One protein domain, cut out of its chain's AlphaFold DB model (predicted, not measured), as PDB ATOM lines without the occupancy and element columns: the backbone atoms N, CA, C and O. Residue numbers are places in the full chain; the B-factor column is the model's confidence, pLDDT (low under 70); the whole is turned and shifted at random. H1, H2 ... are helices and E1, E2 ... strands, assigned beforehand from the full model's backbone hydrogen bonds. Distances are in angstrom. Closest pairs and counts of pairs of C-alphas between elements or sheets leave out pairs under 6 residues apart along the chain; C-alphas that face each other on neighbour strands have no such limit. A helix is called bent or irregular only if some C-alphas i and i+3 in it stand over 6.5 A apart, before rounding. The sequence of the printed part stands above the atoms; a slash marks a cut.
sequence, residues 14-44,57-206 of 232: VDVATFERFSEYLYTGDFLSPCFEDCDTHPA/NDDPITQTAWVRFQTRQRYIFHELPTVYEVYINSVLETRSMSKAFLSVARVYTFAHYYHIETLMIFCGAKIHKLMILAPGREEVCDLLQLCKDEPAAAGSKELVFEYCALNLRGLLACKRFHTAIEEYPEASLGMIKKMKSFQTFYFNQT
ATOM      1  N   VAL A  14       4.902 -22.081 -16.635       94.19
ATOM      2  CA  VAL A  14       4.376 -23.295 -17.267       94.19
ATOM      3  C   VAL A  14       3.164 -23.757 -16.479       94.19
ATOM      4  O   VAL A  14       3.263 -24.058 -15.290       94.19
ATOM      5  N   ASP A  15       2.006 -23.805 -17.130       95.75
ATOM      6  CA  ASP A  15       0.812 -24.365 -16.511       95.75
ATOM      7  C   ASP A  15       0.920 -25.892 -16.372       95.75
ATOM      8  O   ASP A  15       1.644 -26.562 -17.114       95.75
ATOM      9  N   VAL A  16       0.167 -26.450 -15.420       96.56
ATOM     10  CA  VAL A  16       0.194 -27.886 -15.101       96.56
ATOM     11  C   VAL A  16      -0.085 -28.745 -16.334       96.56
ATOM     12  O   VAL A  16       0.606 -29.734 -16.550       96.56
ATOM     13  N   ALA A  17      -1.027 -28.343 -17.191       97.00
ATOM     14  CA  ALA A  17      -1.417 -29.140 -18.347       97.00
ATOM     15  C   ALA A  17      -0.340 -29.133 -19.449       97.00
ATOM     16  O   ALA A  17      -0.205 -30.106 -20.195       97.00
ATOM     17  N   THR A  18       0.430 -28.050 -19.578       97.06
ATOM     18  CA  THR A  18       1.615 -28.008 -20.451       97.06
ATOM     19  C   THR A  18       2.728 -28.902 -19.899       97.06
ATOM     20  O   THR A  18       3.329 -29.668 -20.653       97.06
ATOM     21  N   PHE A  19       2.960 -28.871 -18.582       96.88
ATOM     22  CA  PHE A  19       3.951 -29.726 -17.923       96.88
ATOM     23  C   PHE A  19       3.614 -31.222 -18.013       96.88
ATOM     24  O   PHE A  19       4.507 -32.030 -18.270       96.88
ATOM     25  N   GLU A  20       2.349 -31.604 -17.840       97.38
ATOM     26  CA  GLU A  20       1.892 -32.993 -17.982       97.38
ATOM     27  C   GLU A  20       2.198 -33.542 -19.379       97.38
ATOM     28  O   GLU A  20       2.792 -34.609 -19.499       97.38
ATOM     29  N   ARG A  21       1.896 -32.774 -20.435       97.25
ATOM     30  CA  ARG A  21       2.191 -33.159 -21.828       97.25
ATOM     31  C   ARG A  21       3.679 -33.258 -22.109       97.25
ATOM     32  O   ARG A  21       4.126 -34.178 -22.783       97.25
ATOM     33  N   PHE A  22       4.456 -32.312 -21.592       97.19
ATOM     34  CA  PHE A  22       5.906 -32.391 -21.693       97.19
ATOM     35  C   PHE A  22       6.440 -33.652 -21.000       97.19
ATOM     36  O   PHE A  22       7.276 -34.356 -21.558       97.19
ATOM     37  N   SER A  23       5.929 -33.962 -19.807       96.75
ATOM     38  CA  SER A  23       6.332 -35.149 -19.053       96.75
ATOM     39  C   SER A  23       5.983 -36.425 -19.812       96.75
ATOM     40  O   SER A  23       6.816 -37.313 -19.934       96.75
ATOM     41  N   GLU A  24       4.782 -36.496 -20.380       95.56
ATOM     42  CA  GLU A  24       4.349 -37.611 -21.218       95.56
ATOM     43  C   GLU A  24       5.264 -37.816 -22.436       95.56
ATOM     44  O   GLU A  24       5.688 -38.944 -22.702       95.56
ATOM     45  N   TYR A  25       5.661 -36.723 -23.097       94.81
ATOM     46  CA  TYR A  25       6.619 -36.755 -24.202       94.81
ATOM     47  C   TYR A  25       7.968 -37.337 -23.794       94.81
ATOM     48  O   TYR A  25       8.531 -38.143 -24.531       94.81
ATOM     49  N   LEU A  26       8.478 -36.995 -22.607       94.06
ATOM     50  CA  LEU A  26       9.744 -37.551 -22.123       94.06
ATOM     51  C   LEU A  26       9.702 -39.076 -21.950       94.06
ATOM     52  O   LEU A  26      10.727 -39.730 -22.133       94.06
ATOM     53  N   TYR A  27       8.546 -39.638 -21.585       93.06
ATOM     54  CA  TYR A  27       8.403 -41.075 -21.342       93.06
ATOM     55  C   TYR A  27       7.995 -41.874 -22.581       93.06
ATOM     56  O   TYR A  27       8.369 -43.040 -22.688       93.06
ATOM     57  N   THR A  28       7.227 -41.280 -23.494       91.31
ATOM     58  CA  THR A  28       6.607 -42.009 -24.615       91.31
ATOM     59  C   THR A  28       7.095 -41.559 -25.992       91.31
ATOM     60  O   THR A  28       6.871 -42.259 -26.975       91.31
ATOM     61  N   GLY A  29       7.758 -40.402 -26.084       91.50
ATOM     62  CA  GLY A  29       8.056 -39.736 -27.354       91.50
ATOM     63  C   GLY A  29       6.848 -39.030 -27.988       91.50
ATOM     64  O   GLY A  29       6.976 -38.478 -29.078       91.50
ATOM     65  N   ASP A  30       5.690 -39.021 -27.319       93.12
ATOM     66  CA  ASP A  30       4.432 -38.425 -27.773       93.12
ATOM     67  C   ASP A  30       3.661 -37.810 -26.579       93.12
ATOM     68  O   ASP A  30       4.057 -37.936 -25.427       93.12
ATOM     69  N   PHE A  31       2.575 -37.085 -26.822       94.19
ATOM     70  CA  PHE A  31       1.704 -36.577 -25.763       94.19
ATOM     71  C   PHE A  31       0.269 -36.382 -26.232       94.19
ATOM     72  O   PHE A  31       0.015 -35.989 -27.379       94.19
ATOM     73  N   LEU A  32      -0.685 -36.561 -25.326       93.12
ATOM     74  CA  LEU A  32      -2.089 -36.396 -25.657       93.12
ATOM     75  C   LEU A  32      -2.444 -34.913 -25.860       93.12
ATOM     76  O   LEU A  32      -2.153 -34.022 -25.053       93.12
ATOM     77  N   SER A  33      -3.154 -34.639 -26.947       92.25
ATOM     78  CA  SER A  33      -3.733 -33.333 -27.252       92.25
ATOM     79  C   SER A  33      -5.193 -33.527 -27.647       92.25
ATOM     80  O   SER A  33      -5.511 -34.546 -28.252       92.25
ATOM     81  N   PRO A  34      -6.095 -32.565 -27.377       92.12
ATOM     82  CA  PRO A  34      -7.410 -32.554 -28.011       92.12
ATOM     83  C   PRO A  34      -7.284 -32.768 -29.526       92.12
ATOM     84  O   PRO A  34      -6.283 -32.365 -30.124       92.12
ATOM     85  N   CYS A  35      -8.279 -33.428 -30.117       89.25
ATOM     86  CA  CYS A  35      -8.274 -33.943 -31.492       89.25
ATOM     87  C   CYS A  35      -7.311 -35.102 -31.783       89.25
ATOM     88  O   CYS A  35      -7.417 -35.663 -32.868       89.25
ATOM     89  N   PHE A  36      -6.422 -35.480 -30.862       89.62
ATOM     90  CA  PHE A  36      -5.598 -36.677 -30.982       89.62
ATOM     91  C   PHE A  36      -6.144 -37.773 -30.065       89.62
ATOM     92  O   PHE A  36      -6.465 -37.513 -28.907       89.62
ATOM     93  N   GLU A  37      -6.254 -38.989 -30.585       88.06
ATOM     94  CA  GLU A  37      -6.787 -40.156 -29.883       88.06
ATOM     95  C   GLU A  37      -5.767 -41.291 -29.890       88.06
ATOM     96  O   GLU A  37      -4.935 -41.387 -30.792       88.06
ATOM     97  N   ASP A  38      -5.810 -42.124 -28.852       87.12
ATOM     98  CA  ASP A  38      -4.905 -43.258 -28.686       87.12
ATOM     99  C   ASP A  38      -5.147 -44.290 -29.792       87.12
ATOM    100  O   ASP A  38      -6.263 -44.800 -29.959       87.12
ATOM    101  N   CYS A  39      -4.093 -44.615 -30.541       82.06
ATOM    102  CA  CYS A  39      -4.169 -45.555 -31.650       82.06
ATOM    103  C   CYS A  39      -4.654 -46.953 -31.232       82.06
ATOM    104  O   CYS A  39      -5.249 -47.652 -32.056       82.06
ATOM    105  N   ASP A  40      -4.416 -47.367 -29.986       82.06
ATOM    106  CA  ASP A  40      -4.788 -48.695 -29.491       82.06
ATOM    107  C   ASP A  40      -6.281 -48.789 -29.169       82.06
ATOM    108  O   ASP A  40      -6.876 -49.868 -29.238       82.06
ATOM    109  N   THR A  41      -6.927 -47.657 -28.883       78.75
ATOM    110  CA  THR A  41      -8.374 -47.627 -28.629       78.75
ATOM    111  C   THR A  41      -9.187 -47.847 -29.907       78.75
ATOM    112  O   THR A  41     -10.286 -48.410 -29.855       78.75
ATOM    113  N   HIS A  42      -8.637 -47.473 -31.069       67.88
ATOM    114  CA  HIS A  42      -9.361 -47.395 -32.339       67.88
ATOM    115  C   HIS A  42      -8.531 -47.862 -33.563       67.88
ATOM    116  O   HIS A  42      -8.363 -47.116 -34.532       67.88
ATOM    117  N   PRO A  43      -8.085 -49.137 -33.613       64.00
ATOM    118  CA  PRO A  43      -7.183 -49.640 -34.661       64.00
ATOM    119  C   PRO A  43      -7.776 -49.622 -36.082       64.00
ATOM    120  O   PRO A  43      -7.035 -49.640 -37.062       64.00
ATOM    121  N   ALA A  44      -9.104 -49.561 -36.221       60.88
ATOM    122  CA  ALA A  44      -9.795 -49.554 -37.514       60.88
ATOM    123  C   ALA A  44      -9.715 -48.211 -38.274       60.88
ATOM    124  O   ALA A  44     -10.174 -48.140 -39.414       60.88
ATOM    125  N   ASN A  57     -10.634 -24.379 -52.679       61.06
ATOM    126  CA  ASN A  57     -11.235 -24.033 -53.968       61.06
ATOM    127  C   ASN A  57     -10.776 -22.638 -54.438       61.06
ATOM    128  O   ASN A  57     -11.578 -21.703 -54.552       61.06
ATOM    129  N   ASP A  58      -9.466 -22.506 -54.639       67.56
ATOM    130  CA  ASP A  58      -8.798 -21.272 -55.041       67.56
ATOM    131  C   ASP A  58      -8.043 -21.433 -56.371       67.56
ATOM    132  O   ASP A  58      -8.134 -22.445 -57.068       67.56
ATOM    133  N   ASP A  59      -7.369 -20.360 -56.779       86.12
ATOM    134  CA  ASP A  59      -6.622 -20.271 -58.025       86.12
ATOM    135  C   ASP A  59      -5.455 -21.290 -58.093       86.12
ATOM    136  O   ASP A  59      -5.001 -21.796 -57.060       86.12
ATOM    137  N   PRO A  60      -4.916 -21.577 -59.296       87.94
ATOM    138  CA  PRO A  60      -3.861 -22.577 -59.475       87.94
ATOM    139  C   PRO A  60      -2.606 -22.350 -58.620       87.94
ATOM    140  O   PRO A  60      -1.946 -23.320 -58.251       87.94
ATOM    141  N   ILE A  61      -2.270 -21.098 -58.285       89.44
ATOM    142  CA  ILE A  61      -1.096 -20.772 -57.463       89.44
ATOM    143  C   ILE A  61      -1.333 -21.255 -56.034       89.44
ATOM    144  O   ILE A  61      -0.492 -21.953 -55.464       89.44
ATOM    145  N   THR A  62      -2.493 -20.912 -55.472       88.06
ATOM    146  CA  THR A  62      -2.888 -21.308 -54.114       88.06
ATOM    147  C   THR A  62      -3.034 -22.823 -54.005       88.06
ATOM    148  O   THR A  62      -2.544 -23.408 -53.042       88.06
ATOM    149  N   GLN A  63      -3.603 -23.480 -55.021       88.12
ATOM    150  CA  GLN A  63      -3.722 -24.939 -55.053       88.12
ATOM    151  C   GLN A  63      -2.351 -25.632 -55.055       88.12
ATOM    152  O   GLN A  63      -2.109 -26.527 -54.244       88.12
ATOM    153  N   THR A  64      -1.420 -25.200 -55.913       89.69
ATOM    154  CA  THR A  64      -0.050 -25.742 -55.931       89.69
ATOM    155  C   THR A  64       0.658 -25.510 -54.595       89.69
ATOM    156  O   THR A  64       1.312 -26.410 -54.062       89.69
ATOM    157  N   ALA A  65       0.504 -24.319 -54.013       91.31
ATOM    158  CA  ALA A  65       1.089 -23.998 -52.719       91.31
ATOM    159  C   ALA A  65       0.472 -24.828 -51.576       91.31
ATOM    160  O   ALA A  65       1.200 -25.252 -50.679       91.31
ATOM    161  N   TRP A  66      -0.827 -25.133 -51.632       90.94
ATOM    162  CA  TRP A  66      -1.499 -26.007 -50.670       90.94
ATOM    163  C   TRP A  66      -0.996 -27.449 -50.748       90.94
ATOM    164  O   TRP A  66      -0.645 -28.025 -49.721       90.94
ATOM    165  N   VAL A  67      -0.856 -28.014 -51.950       88.88
ATOM    166  CA  VAL A  67      -0.285 -29.364 -52.131       88.88
ATOM    167  C   VAL A  67       1.139 -29.438 -51.567       88.88
ATOM    168  O   VAL A  67       1.494 -30.394 -50.870       88.88
ATOM    169  N   ARG A  68       1.954 -28.400 -51.794       89.12
ATOM    170  CA  ARG A  68       3.295 -28.301 -51.199       89.12
ATOM    171  C   ARG A  68       3.238 -28.189 -49.678       89.12
ATOM    172  O   ARG A  68       4.036 -28.819 -48.986       89.12
ATOM    173  N   PHE A  69       2.309 -27.394 -49.153       90.25
ATOM    174  CA  PHE A  69       2.104 -27.267 -47.717       90.25
ATOM    175  C   PHE A  69       1.780 -28.631 -47.106       90.25
ATOM    176  O   PHE A  69       2.400 -29.001 -46.116       90.25
ATOM    177  N   GLN A  70       0.891 -29.413 -47.722       86.56
ATOM    178  CA  GLN A  70       0.496 -30.740 -47.244       86.56
ATOM    179  C   GLN A  70       1.644 -31.756 -47.252       86.56
ATOM    180  O   GLN A  70       1.785 -32.537 -46.315       86.56
ATOM    181  N   THR A  71       2.481 -31.733 -48.288       84.75
ATOM    182  CA  THR A  71       3.555 -32.718 -48.511       84.75
ATOM    183  C   THR A  71       4.904 -32.312 -47.907       84.75
ATOM    184  O   THR A  71       5.933 -32.934 -48.175       84.75
ATOM    185  N   ARG A  72       4.936 -31.258 -47.079       81.56
ATOM    186  CA  ARG A  72       6.184 -30.674 -46.583       81.56
ATOM    187  C   ARG A  72       6.951 -31.632 -45.669       81.56
ATOM    188  O   ARG A  72       6.601 -31.818 -44.507       81.56
ATOM    189  N   GLN A  73       8.081 -32.128 -46.170       72.06
ATOM    190  CA  GLN A  73       8.963 -33.100 -45.507       72.06
ATOM    191  C   GLN A  73       9.410 -32.696 -44.095       72.06
ATOM    192  O   GLN A  73       9.526 -33.555 -43.226       72.06
ATOM    193  N   ARG A  74       9.593 -31.391 -43.840       74.44
ATOM    194  CA  ARG A  74       9.963 -30.843 -42.519       74.44
ATOM    195  C   ARG A  74       8.962 -31.194 -41.405       74.44
ATOM    196  O   ARG A  74       9.319 -31.133 -40.234       74.44
ATOM    197  N   TYR A  75       7.725 -31.530 -41.765       70.06
ATOM    198  CA  TYR A  75       6.647 -31.866 -40.834       70.06
ATOM    199  C   TYR A  75       6.153 -33.309 -40.983       70.06
ATOM    200  O   TYR A  75       5.166 -33.688 -40.355       70.06
ATOM    201  N   ILE A  76       6.826 -34.120 -41.801       66.88
ATOM    202  CA  ILE A  76       6.529 -35.545 -41.909       66.88
ATOM    203  C   ILE A  76       7.206 -36.262 -40.735       66.88
ATOM    204  O   ILE A  76       8.393 -36.076 -40.470       66.88
ATOM    205  N   PHE A  77       6.427 -37.062 -40.006       63.19
ATOM    206  CA  PHE A  77       6.928 -37.943 -38.954       63.19
ATOM    207  C   PHE A  77       7.766 -39.048 -39.600       63.19
ATOM    208  O   PHE A  77       7.211 -40.021 -40.101       63.19
ATOM    209  N   HIS A  78       9.088 -38.893 -39.632       48.81
ATOM    210  CA  HIS A  78       9.935 -39.866 -40.329       48.81
ATOM    211  C   HIS A  78      10.221 -41.136 -39.524       48.81
ATOM    212  O   HIS A  78      10.586 -42.135 -40.131       48.81
ATOM    213  N   GLU A  79      10.064 -41.147 -38.191       53.12
ATOM    214  CA  GLU A  79      10.764 -42.186 -37.409       53.12
ATOM    215  C   GLU A  79      10.025 -42.870 -36.251       53.12
ATOM    216  O   GLU A  79      10.570 -43.833 -35.719       53.12
ATOM    217  N   LEU A  80       8.801 -42.497 -35.860       51.88
ATOM    218  CA  LEU A  80       8.122 -43.192 -34.751       51.88
ATOM    219  C   LEU A  80       6.627 -43.395 -35.020       51.88
ATOM    220  O   LEU A  80       5.978 -42.470 -35.513       51.88
ATOM    221  N   PRO A  81       6.047 -44.567 -34.682       59.41
ATOM    222  CA  PRO A  81       4.603 -44.681 -34.588       59.41
ATOM    223  C   PRO A  81       4.155 -43.731 -33.480       59.41
ATOM    224  O   PRO A  81       4.467 -43.940 -32.310       59.41
ATOM    225  N   THR A  82       3.475 -42.654 -33.859       72.00
ATOM    226  CA  THR A  82       2.823 -41.775 -32.891       72.00
ATOM    227  C   THR A  82       1.843 -42.618 -32.080       72.00
ATOM    228  O   THR A  82       1.084 -43.409 -32.647       72.00
ATOM    229  N   VAL A  83       1.875 -42.474 -30.756       81.38
ATOM    230  CA  VAL A  83       0.906 -43.112 -29.852       81.38
ATOM    231  C   VAL A  83      -0.484 -42.555 -30.144       81.38
ATOM    232  O   VAL A  83      -1.478 -43.279 -30.099       81.38
ATOM    233  N   TYR A  84      -0.542 -41.279 -30.535       84.12
ATOM    234  CA  TYR A  84      -1.785 -40.582 -30.806       84.12
ATOM    235  C   TYR A  84      -1.935 -40.179 -32.274       84.12
ATOM    236  O   TYR A  84      -1.022 -39.617 -32.877       84.12
ATOM    237  N   GLU A  85      -3.123 -40.392 -32.837       84.19
ATOM    238  CA  GLU A  85      -3.473 -39.985 -34.201       84.19
ATOM    239  C   GLU A  85      -4.620 -38.972 -34.195       84.19
ATOM    240  O   GLU A  85      -5.473 -38.978 -33.311       84.19
ATOM    241  N   VAL A  86      -4.646 -38.070 -35.181       83.00
ATOM    242  CA  VAL A  86      -5.718 -37.076 -35.278       83.00
ATOM    243  C   VAL A  86      -7.026 -37.733 -35.715       83.00
ATOM    244  O   VAL A  86      -7.099 -38.340 -36.783       83.00
ATOM    245  N   TYR A  87      -8.086 -37.526 -34.938       82.44
ATOM    246  CA  TYR A  87      -9.416 -38.044 -35.232       82.44
ATOM    247  C   TYR A  87     -10.307 -36.979 -35.883       82.44
ATOM    248  O   TYR A  87     -10.589 -35.935 -35.293       82.44
ATOM    249  N   ILE A  88     -10.786 -37.246 -37.108       78.69
ATOM    250  CA  ILE A  88     -11.547 -36.272 -37.917       78.69
ATOM    251  C   ILE A  88     -12.789 -35.755 -37.182       78.69
ATOM    252  O   ILE A  88     -13.042 -34.553 -37.205       78.69
ATOM    253  N   ASN A  89     -13.557 -36.618 -36.509       78.56
ATOM    254  CA  ASN A  89     -14.780 -36.165 -35.833       78.56
ATOM    255  C   ASN A  89     -14.458 -35.151 -34.727       78.56
ATOM    256  O   ASN A  89     -15.159 -34.152 -34.585       78.56
ATOM    257  N   SER A  90     -13.347 -35.359 -34.022       78.88
ATOM    258  CA  SER A  90     -12.849 -34.442 -32.998       78.88
ATOM    259  C   SER A  90     -12.348 -33.121 -33.601       78.88
ATOM    260  O   SER A  90     -12.506 -32.073 -32.979       78.88
ATOM    261  N   VAL A  91     -11.810 -33.136 -34.827       78.69
ATOM    262  CA  VAL A  91     -11.401 -31.928 -35.576       78.69
ATOM    263  C   VAL A  91     -12.599 -31.084 -36.019       78.69
ATOM    264  O   VAL A  91     -12.513 -29.854 -36.062       78.69
ATOM    265  N   LEU A  92     -13.739 -31.709 -36.326       76.88
ATOM    266  CA  LEU A  92     -14.938 -30.975 -36.737       76.88
ATOM    267  C   LEU A  92     -15.494 -30.101 -35.599       76.88
ATOM    268  O   LEU A  92     -16.021 -29.015 -35.866       76.88
ATOM    269  N   GLU A  93     -15.309 -30.509 -34.341       80.69
ATOM    270  CA  GLU A  93     -15.754 -29.766 -33.162       80.69
ATOM    271  C   GLU A  93     -14.890 -28.524 -32.864       80.69
ATOM    272  O   GLU A  93     -13.758 -28.607 -32.389       80.69
ATOM    273  N   THR A  94     -15.468 -27.327 -33.034       70.81
ATOM    274  CA  THR A  94     -14.772 -26.031 -32.881       70.81
ATOM    275  C   THR A  94     -14.034 -25.859 -31.553       70.81
ATOM    276  O   THR A  94     -12.879 -25.434 -31.505       70.81
ATOM    277  N   ARG A  95     -14.686 -26.211 -30.437       76.62
ATOM    278  CA  ARG A  95     -14.079 -26.079 -29.101       76.62
ATOM    279  C   ARG A  95     -12.918 -27.045 -28.888       76.62
ATOM    280  O   ARG A  95     -12.033 -26.734 -28.093       76.62
ATOM    281  N   SER A  96     -12.937 -28.197 -29.552       83.88
ATOM    282  CA  SER A  96     -11.853 -29.171 -29.490       83.88
ATOM    283  C   SER A  96     -10.643 -28.654 -30.265       83.88
ATOM    284  O   SER A  96      -9.532 -28.657 -29.740       83.88
ATOM    285  N   MET A  97     -10.874 -28.064 -31.441       89.00
ATOM    286  CA  MET A  97      -9.807 -27.600 -32.326       89.00
ATOM    287  C   MET A  97      -8.987 -26.434 -31.758       89.00
ATOM    288  O   MET A  97      -7.757 -26.477 -31.756       89.00
ATOM    289  N   SER A  98      -9.651 -25.412 -31.210       91.69
ATOM    290  CA  SER A  98      -8.968 -24.295 -30.535       91.69
ATOM    291  C   SER A  98      -8.089 -24.791 -29.379       91.69
ATOM    292  O   SER A  98      -6.918 -24.424 -29.259       91.69
ATOM    293  N   LYS A  99      -8.621 -25.714 -28.564       93.81
ATOM    294  CA  LYS A  99      -7.867 -26.328 -27.467       93.81
ATOM    295  C   LYS A  99      -6.695 -27.166 -27.974       93.81
ATOM    296  O   LYS A  99      -5.638 -27.091 -27.360       93.81
ATOM    297  N   ALA A 100      -6.871 -27.914 -29.063       93.69
ATOM    298  CA  ALA A 100      -5.829 -28.725 -29.688       93.69
ATOM    299  C   ALA A 100      -4.638 -27.862 -30.114       93.69
ATOM    300  O   ALA A 100      -3.500 -28.104 -29.706       93.69
ATOM    301  N   PHE A 101      -4.916 -26.800 -30.872       93.56
ATOM    302  CA  PHE A 101      -3.899 -25.856 -31.313       93.56
ATOM    303  C   PHE A 101      -3.155 -25.230 -30.137       93.56
ATOM    304  O   PHE A 101      -1.926 -25.289 -30.088       93.56
ATOM    305  N   LEU A 102      -3.887 -24.682 -29.165       94.94
ATOM    306  CA  LEU A 102      -3.277 -24.021 -28.016       94.94
ATOM    307  C   LEU A 102      -2.484 -24.989 -27.133       94.94
ATOM    308  O   LEU A 102      -1.417 -24.615 -26.652       94.94
ATOM    309  N   SER A 103      -2.945 -26.228 -26.929       96.00
ATOM    310  CA  SER A 103      -2.194 -27.191 -26.121       96.00
ATOM    311  C   SER A 103      -0.868 -27.575 -26.764       96.00
ATOM    312  O   SER A 103       0.145 -27.601 -26.073       96.00
ATOM    313  N   VAL A 104      -0.844 -27.817 -28.078       95.62
ATOM    314  CA  VAL A 104       0.408 -28.150 -28.776       95.62
ATOM    315  C   VAL A 104       1.321 -26.923 -28.852       95.62
ATOM    316  O   VAL A 104       2.520 -27.029 -28.608       95.62
ATOM    317  N   ALA A 105       0.771 -25.737 -29.122       95.69
ATOM    318  CA  ALA A 105       1.557 -24.511 -29.234       95.69
ATOM    319  C   ALA A 105       2.152 -24.038 -27.895       95.69
ATOM    320  O   ALA A 105       3.237 -23.457 -27.878       95.69
ATOM    321  N   ARG A 106       1.508 -24.321 -26.758       95.88
ATOM    322  CA  ARG A 106       2.101 -24.073 -25.432       95.88
ATOM    323  C   ARG A 106       3.282 -24.993 -25.145       95.88
ATOM    324  O   ARG A 106       4.312 -24.511 -24.684       95.88
ATOM    325  N   VAL A 107       3.182 -26.278 -25.494       96.69
ATOM    326  CA  VAL A 107       4.319 -27.213 -25.398       96.69
ATOM    327  C   VAL A 107       5.446 -26.787 -26.343       96.69
ATOM    328  O   VAL A 107       6.608 -26.801 -25.944       96.69
ATOM    329  N   TYR A 108       5.122 -26.308 -27.550       95.56
ATOM    330  CA  TYR A 108       6.101 -25.703 -28.457       95.56
ATOM    331  C   TYR A 108       6.813 -24.506 -27.813       95.56
ATOM    332  O   TYR A 108       8.036 -24.421 -27.844       95.56
ATOM    333  N   THR A 109       6.054 -23.587 -27.212       94.31
ATOM    334  CA  THR A 109       6.584 -22.374 -26.566       94.31
ATOM    335  C   THR A 109       7.506 -22.734 -25.401       94.31
ATOM    336  O   THR A 109       8.598 -22.180 -25.283       94.31
ATOM    337  N   PHE A 110       7.115 -23.724 -24.591       94.88
ATOM    338  CA  PHE A 110       7.960 -24.308 -23.551       94.88
ATOM    339  C   PHE A 110       9.256 -24.893 -24.135       94.88
ATOM    340  O   PHE A 110      10.348 -24.554 -23.684       94.88
ATOM    341  N   ALA A 111       9.151 -25.726 -25.172       94.75
ATOM    342  CA  ALA A 111      10.302 -26.344 -25.821       94.75
ATOM    343  C   ALA A 111      11.261 -25.294 -26.395       94.75
ATOM    344  O   ALA A 111      12.470 -25.416 -26.230       94.75
ATOM    345  N   HIS A 112      10.729 -24.229 -26.992       92.88
ATOM    346  CA  HIS A 112      11.515 -23.102 -27.478       92.88
ATOM    347  C   HIS A 112      12.229 -22.366 -26.339       92.88
ATOM    348  O   HIS A 112      13.414 -22.069 -26.456       92.88
ATOM    349  N   TYR A 113      11.537 -22.091 -25.228       92.19
ATOM    350  CA  TYR A 113      12.122 -21.413 -24.067       92.19
ATOM    351  C   TYR A 113      13.314 -22.184 -23.476       92.19
ATOM    352  O   TYR A 113      14.292 -21.580 -23.042       92.19
ATOM    353  N   TYR A 114      13.247 -23.517 -23.486       92.88
ATOM    354  CA  TYR A 114      14.292 -24.400 -22.961       92.88
ATOM    355  C   TYR A 114      15.219 -24.993 -24.034       92.88
ATOM    356  O   TYR A 114      16.050 -25.838 -23.707       92.88
ATOM    357  N   HIS A 115      15.100 -24.555 -25.291       93.00
ATOM    358  CA  HIS A 115      15.890 -25.039 -26.431       93.00
ATOM    359  C   HIS A 115      15.842 -26.568 -26.639       93.00
ATOM    360  O   HIS A 115      16.847 -27.207 -26.946       93.00
ATOM    361  N   ILE A 116      14.658 -27.169 -26.487       94.62
ATOM    362  CA  ILE A 116      14.406 -28.600 -26.711       94.62
ATOM    363  C   ILE A 116      13.987 -28.814 -28.172       94.62
ATOM    364  O   ILE A 116      12.806 -28.933 -28.501       94.62
ATOM    365  N   GLU A 117      14.975 -28.832 -29.062       92.19
ATOM    366  CA  GLU A 117      14.790 -28.764 -30.517       92.19
ATOM    367  C   GLU A 117      13.941 -29.916 -31.090       92.19
ATOM    368  O   GLU A 117      13.031 -29.693 -31.889       92.19
ATOM    369  N   THR A 118      14.149 -31.142 -30.602       92.44
ATOM    370  CA  THR A 118      13.358 -32.323 -30.993       92.44
ATOM    371  C   THR A 118      11.871 -32.159 -30.682       92.44
ATOM    372  O   THR A 118      11.019 -32.457 -31.523       92.44
ATOM    373  N   LEU A 119      11.541 -31.610 -29.510       93.50
ATOM    374  CA  LEU A 119      10.162 -31.348 -29.103       93.50
ATOM    375  C   LEU A 119       9.547 -30.184 -29.891       93.50
ATOM    376  O   LEU A 119       8.356 -30.220 -30.204       93.50
ATOM    377  N   MET A 120      10.338 -29.170 -30.257       92.88
ATOM    378  CA  MET A 120       9.874 -28.086 -31.132       92.88
ATOM    379  C   MET A 120       9.479 -28.614 -32.512       92.88
ATOM    380  O   MET A 120       8.392 -28.294 -32.998       92.88
ATOM    381  N   ILE A 121      10.331 -29.440 -33.131       90.62
ATOM    382  CA  ILE A 121      10.058 -30.070 -34.431       90.62
ATOM    383  C   ILE A 121       8.790 -30.924 -34.337       90.62
ATOM    384  O   ILE A 121       7.875 -30.770 -35.149       90.62
ATOM    385  N   PHE A 122       8.691 -31.746 -33.290       91.88
ATOM    386  CA  PHE A 122       7.537 -32.602 -33.035       91.88
ATOM    387  C   PHE A 122       6.227 -31.811 -32.882       91.88
ATOM    388  O   PHE A 122       5.220 -32.115 -33.527       91.88
ATOM    389  N   CYS A 123       6.232 -30.749 -32.075       93.88
ATOM    390  CA  CYS A 123       5.063 -29.886 -31.910       93.88
ATOM    391  C   CYS A 123       4.702 -29.163 -33.217       93.88
ATOM    392  O   CYS A 123       3.520 -29.028 -33.534       93.88
ATOM    393  N   GLY A 124       5.700 -28.737 -33.998       92.69
ATOM    394  CA  GLY A 124       5.494 -28.156 -35.325       92.69
ATOM    395  C   GLY A 124       4.770 -29.116 -36.270       92.69
ATOM    396  O   GLY A 124       3.782 -28.725 -36.891       92.69
ATOM    397  N   ALA A 125       5.194 -30.382 -36.309       90.75
ATOM    398  CA  ALA A 125       4.539 -31.429 -37.092       90.75
ATOM    399  C   ALA A 125       3.087 -31.670 -36.643       90.75
ATOM    400  O   ALA A 125       2.181 -31.749 -37.474       90.75
ATOM    401  N   LYS A 126       2.820 -31.694 -35.330       92.06
ATOM    402  CA  LYS A 126       1.451 -31.811 -34.799       92.06
ATOM    403  C   LYS A 126       0.551 -30.634 -35.178       92.06
ATOM    404  O   LYS A 126      -0.587 -30.854 -35.593       92.06
ATOM    405  N   ILE A 127       1.037 -29.395 -35.060       93.56
ATOM    406  CA  ILE A 127       0.280 -28.195 -35.465       93.56
ATOM    407  C   ILE A 127      -0.008 -28.234 -36.968       93.56
ATOM    408  O   ILE A 127      -1.130 -27.959 -37.391       93.56
ATOM    409  N   HIS A 128       0.985 -28.606 -37.775       92.19
ATOM    410  CA  HIS A 128       0.838 -28.734 -39.222       92.19
ATOM    411  C   HIS A 128      -0.200 -29.797 -39.604       92.19
ATOM    412  O   HIS A 128      -1.090 -29.524 -40.409       92.19
ATOM    413  N   LYS A 129      -0.178 -30.966 -38.954       89.56
ATOM    414  CA  LYS A 129      -1.180 -32.023 -39.160       89.56
ATOM    415  C   LYS A 129      -2.597 -31.546 -38.835       89.56
ATOM    416  O   LYS A 129      -3.519 -31.795 -39.611       89.56
ATOM    417  N   LEU A 130      -2.761 -30.829 -37.723       90.81
ATOM    418  CA  LEU A 130      -4.024 -30.194 -37.338       90.81
ATOM    419  C   LEU A 130      -4.509 -29.189 -38.400       90.81
ATOM    420  O   LEU A 130      -5.683 -29.192 -38.757       90.81
ATOM    421  N   MET A 131      -3.609 -28.361 -38.939       91.81
ATOM    422  CA  MET A 131      -3.917 -27.392 -39.996       91.81
ATOM    423  C   MET A 131      -4.381 -28.059 -41.296       91.81
ATOM    424  O   MET A 131      -5.361 -27.614 -41.890       91.81
ATOM    425  N   ILE A 132      -3.719 -29.137 -41.728       89.25
ATOM    426  CA  ILE A 132      -4.097 -29.872 -42.949       89.25
ATOM    427  C   ILE A 132      -5.518 -30.430 -42.846       89.25
ATOM    428  O   ILE A 132      -6.276 -30.366 -43.810       89.25
ATOM    429  N   LEU A 133      -5.872 -30.981 -41.684       85.62
ATOM    430  CA  LEU A 133      -7.159 -31.645 -41.465       85.62
ATOM    431  C   LEU A 133      -8.315 -30.670 -41.240       85.62
ATOM    432  O   LEU A 133      -9.477 -31.073 -41.259       85.62
ATOM    433  N   ALA A 134      -8.007 -29.395 -41.025       85.44
ATOM    434  CA  ALA A 134      -8.982 -28.377 -40.684       85.44
ATOM    435  C   ALA A 134      -8.753 -27.104 -41.525       85.44
ATOM    436  O   ALA A 134      -8.465 -26.054 -40.954       85.44
ATOM    437  N   PRO A 135      -8.829 -27.151 -42.871       86.81
ATOM    438  CA  PRO A 135      -8.598 -25.976 -43.713       86.81
ATOM    439  C   PRO A 135      -9.683 -24.907 -43.510       86.81
ATOM    440  O   PRO A 135     -10.845 -25.214 -43.244       86.81
ATOM    441  N   GLY A 136      -9.294 -23.637 -43.615       84.12
ATOM    442  CA  GLY A 136     -10.192 -22.483 -43.497       84.12
ATOM    443  C   GLY A 136     -10.784 -22.234 -42.108       84.12
ATOM    444  O   GLY A 136     -11.723 -21.449 -41.982       84.12
ATOM    445  N   ARG A 137     -10.277 -22.896 -41.063       88.88
ATOM    446  CA  ARG A 137     -10.851 -22.846 -39.714       88.88
ATOM    447  C   ARG A 137     -10.420 -21.590 -38.959       88.88
ATOM    448  O   ARG A 137      -9.235 -21.277 -38.864       88.88
ATOM    449  N   GLU A 138     -11.391 -20.875 -38.390       92.25
ATOM    450  CA  GLU A 138     -11.158 -19.615 -37.667       92.25
ATOM    451  C   GLU A 138     -10.385 -19.802 -36.355       92.25
ATOM    452  O   GLU A 138      -9.835 -18.846 -35.816       92.25
ATOM    453  N   GLU A 139     -10.304 -21.027 -35.842       93.25
ATOM    454  CA  GLU A 139      -9.556 -21.396 -34.643       93.25
ATOM    455  C   GLU A 139      -8.053 -21.121 -34.785       93.25
ATOM    456  O   GLU A 139      -7.369 -20.950 -33.779       93.25
ATOM    457  N   VAL A 140      -7.536 -20.954 -36.009       93.44
ATOM    458  CA  VAL A 140      -6.174 -20.442 -36.225       93.44
ATOM    459  C   VAL A 140      -5.960 -19.043 -35.625       93.44
ATOM    460  O   VAL A 140      -4.832 -18.678 -35.299       93.44
ATOM    461  N   CYS A 141      -7.028 -18.267 -35.401       94.44
ATOM    462  CA  CYS A 141      -6.943 -16.976 -34.717       94.44
ATOM    463  C   CYS A 141      -6.407 -17.115 -33.284       94.44
ATOM    464  O   CYS A 141      -5.733 -16.207 -32.808       94.44
ATOM    465  N   ASP A 142      -6.647 -18.249 -32.612       94.12
ATOM    466  CA  ASP A 142      -6.055 -18.525 -31.296       94.12
ATOM    467  C   ASP A 142      -4.530 -18.641 -31.372       94.12
ATOM    468  O   ASP A 142      -3.822 -18.154 -30.493       94.12
ATOM    469  N   LEU A 143      -4.012 -19.246 -32.446       94.00
ATOM    470  CA  LEU A 143      -2.572 -19.324 -32.683       94.00
ATOM    471  C   LEU A 143      -1.982 -17.965 -33.043       94.00
ATOM    472  O   LEU A 143      -0.906 -17.638 -32.557       94.00
ATOM    473  N   LEU A 144      -2.673 -17.162 -33.857       94.06
ATOM    474  CA  LEU A 144      -2.233 -15.799 -34.166       94.06
ATOM    475  C   LEU A 144      -2.130 -14.945 -32.903       94.06
ATOM    476  O   LEU A 144      -1.127 -14.257 -32.717       94.06
ATOM    477  N   GLN A 145      -3.129 -15.039 -32.026       93.88
ATOM    478  CA  GLN A 145      -3.124 -14.337 -30.750       93.88
ATOM    479  C   GLN A 145      -1.980 -14.818 -29.853       93.88
ATOM    480  O   GLN A 145      -1.215 -14.004 -29.343       93.88
ATOM    481  N   LEU A 146      -1.773 -16.134 -29.741       92.88
ATOM    482  CA  LEU A 146      -0.636 -16.679 -28.999       92.88
ATOM    483  C   LEU A 146       0.706 -16.196 -29.575       92.88
ATOM    484  O   LEU A 146       1.602 -15.827 -28.828       92.88
ATOM    485  N   CYS A 147       0.848 -16.152 -30.900       92.38
ATOM    486  CA  CYS A 147       2.043 -15.642 -31.567       92.38
ATOM    487  C   CYS A 147       2.287 -14.145 -31.312       92.38
ATOM    488  O   CYS A 147       3.443 -13.708 -31.336       92.38
ATOM    489  N   LYS A 148       1.230 -13.353 -31.117       91.88
ATOM    490  CA  LYS A 148       1.331 -11.950 -30.705       91.88
ATOM    491  C   LYS A 148       1.830 -11.848 -29.264       91.88
ATOM    492  O   LYS A 148       2.761 -11.088 -29.008       91.88
ATOM    493  N   ASP A 149       1.230 -12.621 -28.366       91.12
ATOM    494  CA  ASP A 149       1.460 -12.510 -26.925       91.12
ATOM    495  C   ASP A 149       2.796 -13.140 -26.487       91.12
ATOM    496  O   ASP A 149       3.445 -12.637 -25.573       91.12
ATOM    497  N   GLU A 150       3.249 -14.195 -27.173       88.38
ATOM    498  CA  GLU A 150       4.431 -14.981 -26.803       88.38
ATOM    499  C   GLU A 150       5.542 -14.898 -27.866       88.38
ATOM    500  O   GLU A 150       5.463 -15.539 -28.923       88.38
ATOM    501  N   PRO A 151       6.653 -14.181 -27.604       80.00
ATOM    502  CA  PRO A 151       7.792 -14.117 -28.521       80.00
ATOM    503  C   PRO A 151       8.415 -15.488 -28.813       80.00
ATOM    504  O   PRO A 151       8.875 -15.725 -29.927       80.00
ATOM    505  N   ALA A 152       8.393 -16.410 -27.844       77.75
ATOM    506  CA  ALA A 152       8.906 -17.774 -28.003       77.75
ATOM    507  C   ALA A 152       8.056 -18.638 -28.958       77.75
ATOM    508  O   ALA A 152       8.530 -19.652 -29.466       77.75
ATOM    509  N   ALA A 153       6.842 -18.203 -29.307       77.88
ATOM    510  CA  ALA A 153       6.072 -18.796 -30.396       77.88
ATOM    511  C   ALA A 153       6.557 -18.331 -31.789       77.88
ATOM    512  O   ALA A 153       5.947 -18.677 -32.797       77.88
ATOM    513  N   ALA A 154       7.647 -17.555 -31.894       69.75
ATOM    514  CA  ALA A 154       8.183 -17.071 -33.170       69.75
ATOM    515  C   ALA A 154       8.431 -18.185 -34.192       69.75
ATOM    516  O   ALA A 154       8.092 -18.015 -35.361       69.75
ATOM    517  N   GLY A 155       8.948 -19.334 -33.759       72.62
ATOM    518  CA  GLY A 155       9.231 -20.436 -34.676       72.62
ATOM    519  C   GLY A 155       7.982 -21.143 -35.230       72.62
ATOM    520  O   GLY A 155       8.082 -21.821 -36.250       72.62
ATOM    521  N   SER A 156       6.793 -20.944 -34.641       84.62
ATOM    522  CA  SER A 156       5.522 -21.407 -35.221       84.62
ATOM    523  C   SER A 156       4.827 -20.343 -36.084       84.62
ATOM    524  O   SER A 156       3.965 -20.692 -36.892       84.62
ATOM    525  N   LYS A 157       5.237 -19.063 -36.007       90.94
ATOM    526  CA  LYS A 157       4.641 -17.954 -36.785       90.94
ATOM    527  C   LYS A 157       4.682 -18.203 -38.278       90.94
ATOM    528  O   LYS A 157       3.698 -17.953 -38.962       90.94
ATOM    529  N   GLU A 158       5.805 -18.699 -38.793       90.75
ATOM    530  CA  GLU A 158       5.939 -18.939 -40.229       90.75
ATOM    531  C   GLU A 158       4.914 -19.947 -40.739       90.75
ATOM    532  O   GLU A 158       4.305 -19.712 -41.781       90.75
ATOM    533  N   LEU A 159       4.703 -21.025 -39.980       93.06
ATOM    534  CA  LEU A 159       3.718 -22.058 -40.277       93.06
ATOM    535  C   LEU A 159       2.293 -21.488 -40.217       93.06
ATOM    536  O   LEU A 159       1.509 -21.690 -41.142       93.06
ATOM    537  N   VAL A 160       1.981 -20.720 -39.169       94.94
ATOM    538  CA  VAL A 160       0.669 -20.077 -38.985       94.94
ATOM    539  C   VAL A 160       0.377 -19.073 -40.104       94.94
ATOM    540  O   VAL A 160      -0.713 -19.091 -40.672       94.94
ATOM    541  N   PHE A 161       1.339 -18.219 -40.461       95.19
ATOM    542  CA  PHE A 161       1.177 -17.226 -41.526       95.19
ATOM    543  C   PHE A 161       1.013 -17.876 -42.894       95.19
ATOM    544  O   PHE A 161       0.226 -17.395 -43.702       95.19
ATOM    545  N   GLU A 162       1.743 -18.959 -43.152       94.06
ATOM    546  CA  GLU A 162       1.627 -19.713 -44.395       94.06
ATOM    547  C   GLU A 162       0.241 -20.344 -44.527       94.06
ATOM    548  O   GLU A 162      -0.425 -20.134 -45.538       94.06
ATOM    549  N   TYR A 163      -0.246 -21.005 -43.474       94.69
ATOM    550  CA  TYR A 163      -1.605 -21.540 -43.446       94.69
ATOM    551  C   TYR A 163      -2.666 -20.444 -43.633       94.69
ATOM    552  O   TYR A 163      -3.592 -20.614 -44.427       94.69
ATOM    553  N   CYS A 164      -2.528 -19.308 -42.940       95.06
ATOM    554  CA  CYS A 164      -3.474 -18.199 -43.066       95.06
ATOM    555  C   CYS A 164      -3.467 -17.597 -44.473       95.06
ATOM    556  O   CYS A 164      -4.525 -17.246 -44.981       95.06
ATOM    557  N   ALA A 165      -2.300 -17.497 -45.113       94.31
ATOM    558  CA  ALA A 165      -2.185 -17.031 -46.491       94.31
ATOM    559  C   ALA A 165      -2.882 -17.987 -47.473       94.31
ATOM    560  O   ALA A 165      -3.596 -17.523 -48.357       94.31
ATOM    561  N   LEU A 166      -2.727 -19.302 -47.286       93.12
ATOM    562  CA  LEU A 166      -3.369 -20.330 -48.119       93.12
ATOM    563  C   LEU A 166      -4.890 -20.379 -47.945       93.12
ATOM    564  O   LEU A 166      -5.597 -20.774 -48.857       93.12
ATOM    565  N   ASN A 167      -5.392 -19.970 -46.782       92.38
ATOM    566  CA  ASN A 167      -6.815 -20.004 -46.448       92.38
ATOM    567  C   ASN A 167      -7.425 -18.598 -46.344       92.38
ATOM    568  O   ASN A 167      -8.497 -18.417 -45.757       92.38
ATOM    569  N   LEU A 168      -6.744 -17.587 -46.895       92.06
ATOM    570  CA  LEU A 168      -7.050 -16.182 -46.636       92.06
ATOM    571  C   LEU A 168      -8.477 -15.828 -47.048       92.06
ATOM    572  O   LEU A 168      -9.170 -15.123 -46.322       92.06
ATOM    573  N   ARG A 169      -8.951 -16.358 -48.177       89.06
ATOM    574  CA  ARG A 169     -10.310 -16.116 -48.668       89.06
ATOM    575  C   ARG A 169     -11.382 -16.541 -47.663       89.06
ATOM    576  O   ARG A 169     -12.324 -15.787 -47.430       89.06
ATOM    577  N   GLY A 170     -11.233 -17.724 -47.065       89.06
ATOM    578  CA  GLY A 170     -12.151 -18.221 -46.038       89.06
ATOM    579  C   GLY A 170     -12.042 -17.416 -44.744       89.06
ATOM    580  O   GLY A 170     -13.050 -16.994 -44.178       89.06
ATOM    581  N   LEU A 171     -10.812 -17.119 -44.322       92.31
ATOM    582  CA  LEU A 171     -10.546 -16.368 -43.098       92.31
ATOM    583  C   LEU A 171     -11.035 -14.913 -43.176       92.31
ATOM    584  O   LEU A 171     -11.550 -14.391 -42.193       92.31
ATOM    585  N   LEU A 172     -10.984 -14.271 -44.346       91.56
ATOM    586  CA  LEU A 172     -11.517 -12.919 -44.553       91.56
ATOM    587  C   LEU A 172     -13.044 -12.832 -44.399       91.56
ATOM    588  O   LEU A 172     -13.570 -11.735 -44.213       91.56
ATOM    589  N   ALA A 173     -13.780 -13.945 -44.436       91.44
ATOM    590  CA  ALA A 173     -15.205 -13.948 -44.102       91.44
ATOM    591  C   ALA A 173     -15.460 -13.957 -42.578       91.44
ATOM    592  O   ALA A 173     -16.578 -13.694 -42.129       91.44
ATOM    593  N   CYS A 174     -14.436 -14.241 -41.768       93.00
ATOM    594  CA  CYS A 174     -14.540 -14.388 -40.323       93.00
ATOM    595  C   CYS A 174     -14.247 -13.068 -39.590       93.00
ATOM    596  O   CYS A 174     -13.133 -12.549 -39.624       93.00
ATOM    597  N   LYS A 175     -15.223 -12.555 -38.827       94.94
ATOM    598  CA  LYS A 175     -15.056 -11.341 -37.995       94.94
ATOM    599  C   LYS A 175     -13.909 -11.456 -36.992       94.94
ATOM    600  O   LYS A 175     -13.202 -10.486 -36.760       94.94
ATOM    601  N   ARG A 176     -13.726 -12.643 -36.413       94.69
ATOM    602  CA  ARG A 176     -12.675 -12.907 -35.430       94.69
ATOM    603  C   ARG A 176     -11.281 -12.759 -36.040       94.69
ATOM    604  O   ARG A 176     -10.386 -12.238 -35.384       94.69
ATOM    605  N   PHE A 177     -11.122 -13.160 -37.298       95.38
ATOM    606  CA  PHE A 177      -9.875 -12.990 -38.034       95.38
ATOM    607  C   PHE A 177      -9.572 -11.517 -38.325       95.38
ATOM    608  O   PHE A 177      -8.430 -11.098 -38.159       95.38
ATOM    609  N   HIS A 178     -10.589 -10.713 -38.672       94.75
ATOM    610  CA  HIS A 178     -10.427  -9.255 -38.806       94.75
ATOM    611  C   HIS A 178      -9.905  -8.632 -37.513       94.75
ATOM    612  O   HIS A 178      -8.884  -7.956 -37.544       94.75
ATOM    613  N   THR A 179     -10.538  -8.935 -36.376       95.69
ATOM    614  CA  THR A 179     -10.076  -8.448 -35.067       95.69
ATOM    615  C   THR A 179      -8.645  -8.896 -34.771       95.69
ATOM    616  O   THR A 179      -7.826  -8.075 -34.376       95.69
ATOM    617  N   ALA A 180      -8.307 -10.166 -35.023       94.06
ATOM    618  CA  ALA A 180      -6.954 -10.679 -34.801       94.06
ATOM    619  C   ALA A 180      -5.897  -9.953 -35.654       94.06
ATOM    620  O   ALA A 180      -4.796  -9.694 -35.176       94.06
ATOM    621  N   ILE A 181      -6.223  -9.603 -36.900       94.25
ATOM    622  CA  ILE A 181      -5.335  -8.848 -37.792       94.25
ATOM    623  C   ILE A 181      -5.201  -7.383 -37.368       94.25
ATOM    624  O   ILE A 181      -4.089  -6.857 -37.365       94.25
ATOM    625  N   GLU A 182      -6.302  -6.721 -37.011       94.38
ATOM    626  CA  GLU A 182      -6.281  -5.338 -36.512       94.38
ATOM    627  C   GLU A 182      -5.411  -5.224 -35.257       94.38
ATOM    628  O   GLU A 182      -4.653  -4.270 -35.084       94.38
ATOM    629  N   GLU A 183      -5.489  -6.240 -34.404       94.50
ATOM    630  CA  GLU A 183      -4.722  -6.354 -33.178       94.50
ATOM    631  C   GLU A 183      -3.275  -6.823 -33.365       94.50
ATOM    632  O   GLU A 183      -2.466  -6.616 -32.452       94.50
ATOM    633  N   TYR A 184      -2.953  -7.465 -34.492       93.94
ATOM    634  CA  TYR A 184      -1.619  -7.965 -34.820       93.94
ATOM    635  C   TYR A 184      -1.239  -7.702 -36.295       93.94
ATOM    636  O   TYR A 184      -1.155  -8.640 -37.098       93.94
ATOM    637  N   PRO A 185      -0.971  -6.439 -36.688       92.75
ATOM    638  CA  PRO A 185      -0.731  -6.073 -38.088       92.75
ATOM    639  C   PRO A 185       0.478  -6.767 -38.734       92.75
ATOM    640  O   PRO A 185       0.513  -6.983 -39.950       92.75
ATOM    641  N   GLU A 186       1.483  -7.158 -37.944       92.75
ATOM    642  CA  GLU A 186       2.640  -7.913 -38.427       92.75
ATOM    643  C   GLU A 186       2.236  -9.268 -39.018       92.75
ATOM    644  O   GLU A 186       2.901  -9.749 -39.941       92.75
ATOM    645  N   ALA A 187       1.132  -9.863 -38.547       93.00
ATOM    646  CA  ALA A 187       0.592 -11.083 -39.127       93.00
ATOM    647  C   ALA A 187       0.174 -10.873 -40.585       93.00
ATOM    648  O   ALA A 187       0.513 -11.691 -41.439       93.00
ATOM    649  N   SER A 188      -0.477  -9.751 -40.908       93.31
ATOM    650  CA  SER A 188      -0.844  -9.419 -42.291       93.31
ATOM    651  C   SER A 188       0.381  -9.271 -43.180       93.31
ATOM    652  O   SER A 188       0.402  -9.787 -44.297       93.31
ATOM    653  N   LEU A 189       1.434  -8.615 -42.685       93.88
ATOM    654  CA  LEU A 189       2.689  -8.506 -43.425       93.88
ATOM    655  C   LEU A 189       3.317  -9.888 -43.660       93.88
ATOM    656  O   LEU A 189       3.807 -10.160 -44.758       93.88
ATOM    657  N   GLY A 190       3.280 -10.761 -42.651       93.94
ATOM    658  CA  GLY A 190       3.712 -12.154 -42.755       93.94
ATOM    659  C   GLY A 190       2.951 -12.919 -43.839       93.94
ATOM    660  O   GLY A 190       3.570 -13.526 -44.714       93.94
ATOM    661  N   MET A 191       1.622 -12.819 -43.848       95.00
ATOM    662  CA  MET A 191       0.763 -13.450 -44.855       95.00
ATOM    663  C   MET A 191       1.039 -12.909 -46.265       95.00
ATOM    664  O   MET A 191       1.185 -13.686 -47.204       95.00
ATOM    665  N   ILE A 192       1.196 -11.588 -46.429       94.69
ATOM    666  CA  ILE A 192       1.525 -10.966 -47.724       94.69
ATOM    667  C   ILE A 192       2.868 -11.471 -48.259       94.69
ATOM    668  O   ILE A 192       2.989 -11.762 -49.450       94.69
ATOM    669  N   LYS A 193       3.880 -11.604 -47.394       94.75
ATOM    670  CA  LYS A 193       5.176 -12.180 -47.781       94.75
ATOM    671  C   LYS A 193       5.023 -13.625 -48.266       94.75
ATOM    672  O   LYS A 193       5.615 -13.976 -49.284       94.75
ATOM    673  N   LYS A 194       4.202 -14.439 -47.592       94.25
ATOM    674  CA  LYS A 194       3.920 -15.824 -48.002       94.25
ATOM    675  C   LYS A 194       3.186 -15.888 -49.345       94.25
ATOM    676  O   LYS A 194       3.640 -16.604 -50.229       94.25
ATOM    677  N   MET A 195       2.162 -15.059 -49.561       92.56
ATOM    678  CA  MET A 195       1.463 -14.983 -50.855       92.56
ATOM    679  C   MET A 195       2.411 -14.647 -52.015       92.56
ATOM    680  O   MET A 195       2.366 -15.293 -53.059       92.56
ATOM    681  N   LYS A 196       3.327 -13.687 -51.823       91.94
ATOM    682  CA  LYS A 196       4.362 -13.376 -52.825       91.94
ATOM    683  C   LYS A 196       5.281 -14.569 -53.089       91.94
ATOM    684  O   LYS A 196       5.579 -14.863 -54.242       91.94
ATOM    685  N   SER A 197       5.693 -15.277 -52.037       91.06
ATOM    686  CA  SER A 197       6.506 -16.492 -52.163       91.06
ATOM    687  C   SER A 197       5.802 -17.582 -52.972       91.06
ATOM    688  O   SER A 197       6.470 -18.268 -53.744       91.06
ATOM    689  N   PHE A 198       4.488 -17.751 -52.813       91.38
ATOM    690  CA  PHE A 198       3.718 -18.733 -53.582       91.38
ATOM    691  C   PHE A 198       3.707 -18.387 -55.070       91.38
ATOM    692  O   PHE A 198       3.967 -19.253 -55.901       91.38
ATOM    693  N   GLN A 199       3.490 -17.109 -55.400       88.62
ATOM    694  CA  GLN A 199       3.520 -16.624 -56.782       88.62
ATOM    695  C   GLN A 199       4.885 -16.855 -57.429       88.62
ATOM    696  O   GLN A 199       4.958 -17.446 -58.502       88.62
ATOM    697  N   THR A 200       5.973 -16.438 -56.771       89.62
ATOM    698  CA  THR A 200       7.334 -16.650 -57.285       89.62
ATOM    699  C   THR A 200       7.618 -18.128 -57.532       89.62
ATOM    700  O   THR A 200       8.133 -18.483 -58.588       89.62
ATOM    701  N   PHE A 201       7.242 -18.998 -56.593       85.69
ATOM    702  CA  PHE A 201       7.428 -20.436 -56.746       85.69
ATOM    703  C   PHE A 201       6.652 -21.002 -57.942       85.69
ATOM    704  O   PHE A 201       7.225 -21.724 -58.754       85.69
ATOM    705  N   TYR A 202       5.375 -20.641 -58.078       86.31
ATOM    706  CA  TYR A 202       4.528 -21.119 -59.167       86.31
ATOM    707  C   TYR A 202       5.067 -20.712 -60.543       86.31
ATOM    708  O   TYR A 202       5.215 -21.563 -61.415       86.31
ATOM    709  N   PHE A 203       5.430 -19.437 -60.728       83.62
ATOM    710  CA  PHE A 203       5.940 -18.962 -62.019       83.62
ATOM    711  C   PHE A 203       7.297 -19.565 -62.386       83.62
ATOM    712  O   PHE A 203       7.539 -19.865 -63.555       83.62
ATOM    713  N   ASN A 204       8.165 -19.802 -61.399       83.44
ATOM    714  CA  ASN A 204       9.420 -20.507 -61.641       83.44
ATOM    715  C   ASN A 204       9.151 -21.932 -62.145       83.44
ATOM    716  O   ASN A 204       9.758 -22.355 -63.129       83.44
ATOM    717  N   GLN A 205       8.190 -22.647 -61.548       78.12
ATOM    718  CA  GLN A 205       7.810 -23.975 -62.031       78.12
ATOM    719  C   GLN A 205       7.282 -23.921 -63.466       78.12
ATOM    720  O   GLN A 205       7.796 -24.648 -64.311       78.12
ATOM    721  N   THR A 206       6.333 -23.036 -63.779       76.31
ATOM    722  CA  THR A 206       5.745 -22.968 -65.129       76.31
ATOM    723  C   THR A 206       6.770 -22.590 -66.198       76.31
ATOM    724  O   THR A 206       6.788 -23.219 -67.251       76.31
TER     725      THR A 206
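What this domain is: This is residues 14 to 44 and 57 to 206 of the 232 residues of an uncharacterized protein of Beauveria bassiana (UniProt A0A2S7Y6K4). An up-and-down bundle of four helices, H4 to H7, makes the core, with H1 packed across H4 at one end of the longest axis and H10 and H2 crossing each other at the other end. H9 lies beside H6, and a small two-stranded sheet, E1 and E2, sits near residues 126 to 133 of H5. The 181 printed residues hold ten named helices and two named strands in the order H1 E1 H2 E2 H3 to H10; the sheet is antiparallel and the class is mostly helix. The whole is compact, with a radius of gyration of the C-alphas of 16.3 A, and rounded, spanning 45 by 36 by 31 A.

Where its parts are: H1, residues 16 to 28, begins with C-alpha 16 at (0.194, -27.886, -15.101). E1 is residues 36 to 38, H2 60 to 70, E2 84 to 86 and H3 88 to 92. H4, residues 94 to 113, is 28.7 A long, and H5, residues 117 to 133, is 24.7 A. H6 is residues 140 to 149. H7, residues 151 to 166 and 23.4 A long, is irregular, with C-alphas 152 and 155 lying 7.2 A apart, and has a kink of 46 degrees near residue 158. H8 is residues 168 to 171 and H9 175 to 183. H10, residues 185 to 206, is 32.5 A long and ends with C-alpha 206 at (5.745, -22.968, -65.129).

How they stand to each other: H4 and H7 are the hubs, touching five helices each. H4 and H5 form a helical hairpin at a shallow tilt of 19 degrees, opposite ways, closest at the C-alphas of Tyr 108 and Met 120, 5.2 A. H6 and H7 form another at 32 degrees, closest at the C-alphas of Cys 147 and Ala 153, 5.2 A. H1 touches H4 with residues 18 to 22 alone, closest at the C-alphas of Thr 18 and Val 107, 5.7 A. H10 touches H7 at a steep tilt of 52 degrees, closest at the C-alphas of Met 191 and Ala 165, 4.9 A. H2 touches H10, about perpendicular at 75 degrees, closest at the C-alphas of Ile 61 and Tyr 202, 5.9 A. H9 touches H6, closest at the C-alphas of Phe 177 and Cys 141, 6.0 A. H3 only just touches H5, with 3 pairs of C-alphas within 8 A, the closest those of Val 91 and Leu 133, 7.3 A. H8 touches no helix but is near H7. E1 and E2 are antiparallel, with N 37 and O 85 at 2.8 A, within hydrogen-bond range. Every O i to N i+4 pair is within hydrogen-bond range in H1, H2, H3, H5, H6, H9 and H10; H4 has 15 of 16 and H7 8 of 12, while H8 is too short for such a pair.

The domain as a whole: The C-alphas farthest apart, those of Val 16 and Thr 206, are 50.6 A apart. Residues 45 to 56 are not printed, and C-alphas 44 and 57 are 30.4 A apart across this cut. The link from H2 to E2 is long, with 13 residues. The mean pLDDT of the printed part is 88.0; residues 42 to 44, 57 to 58, 76 to 81 and 154 are under 70.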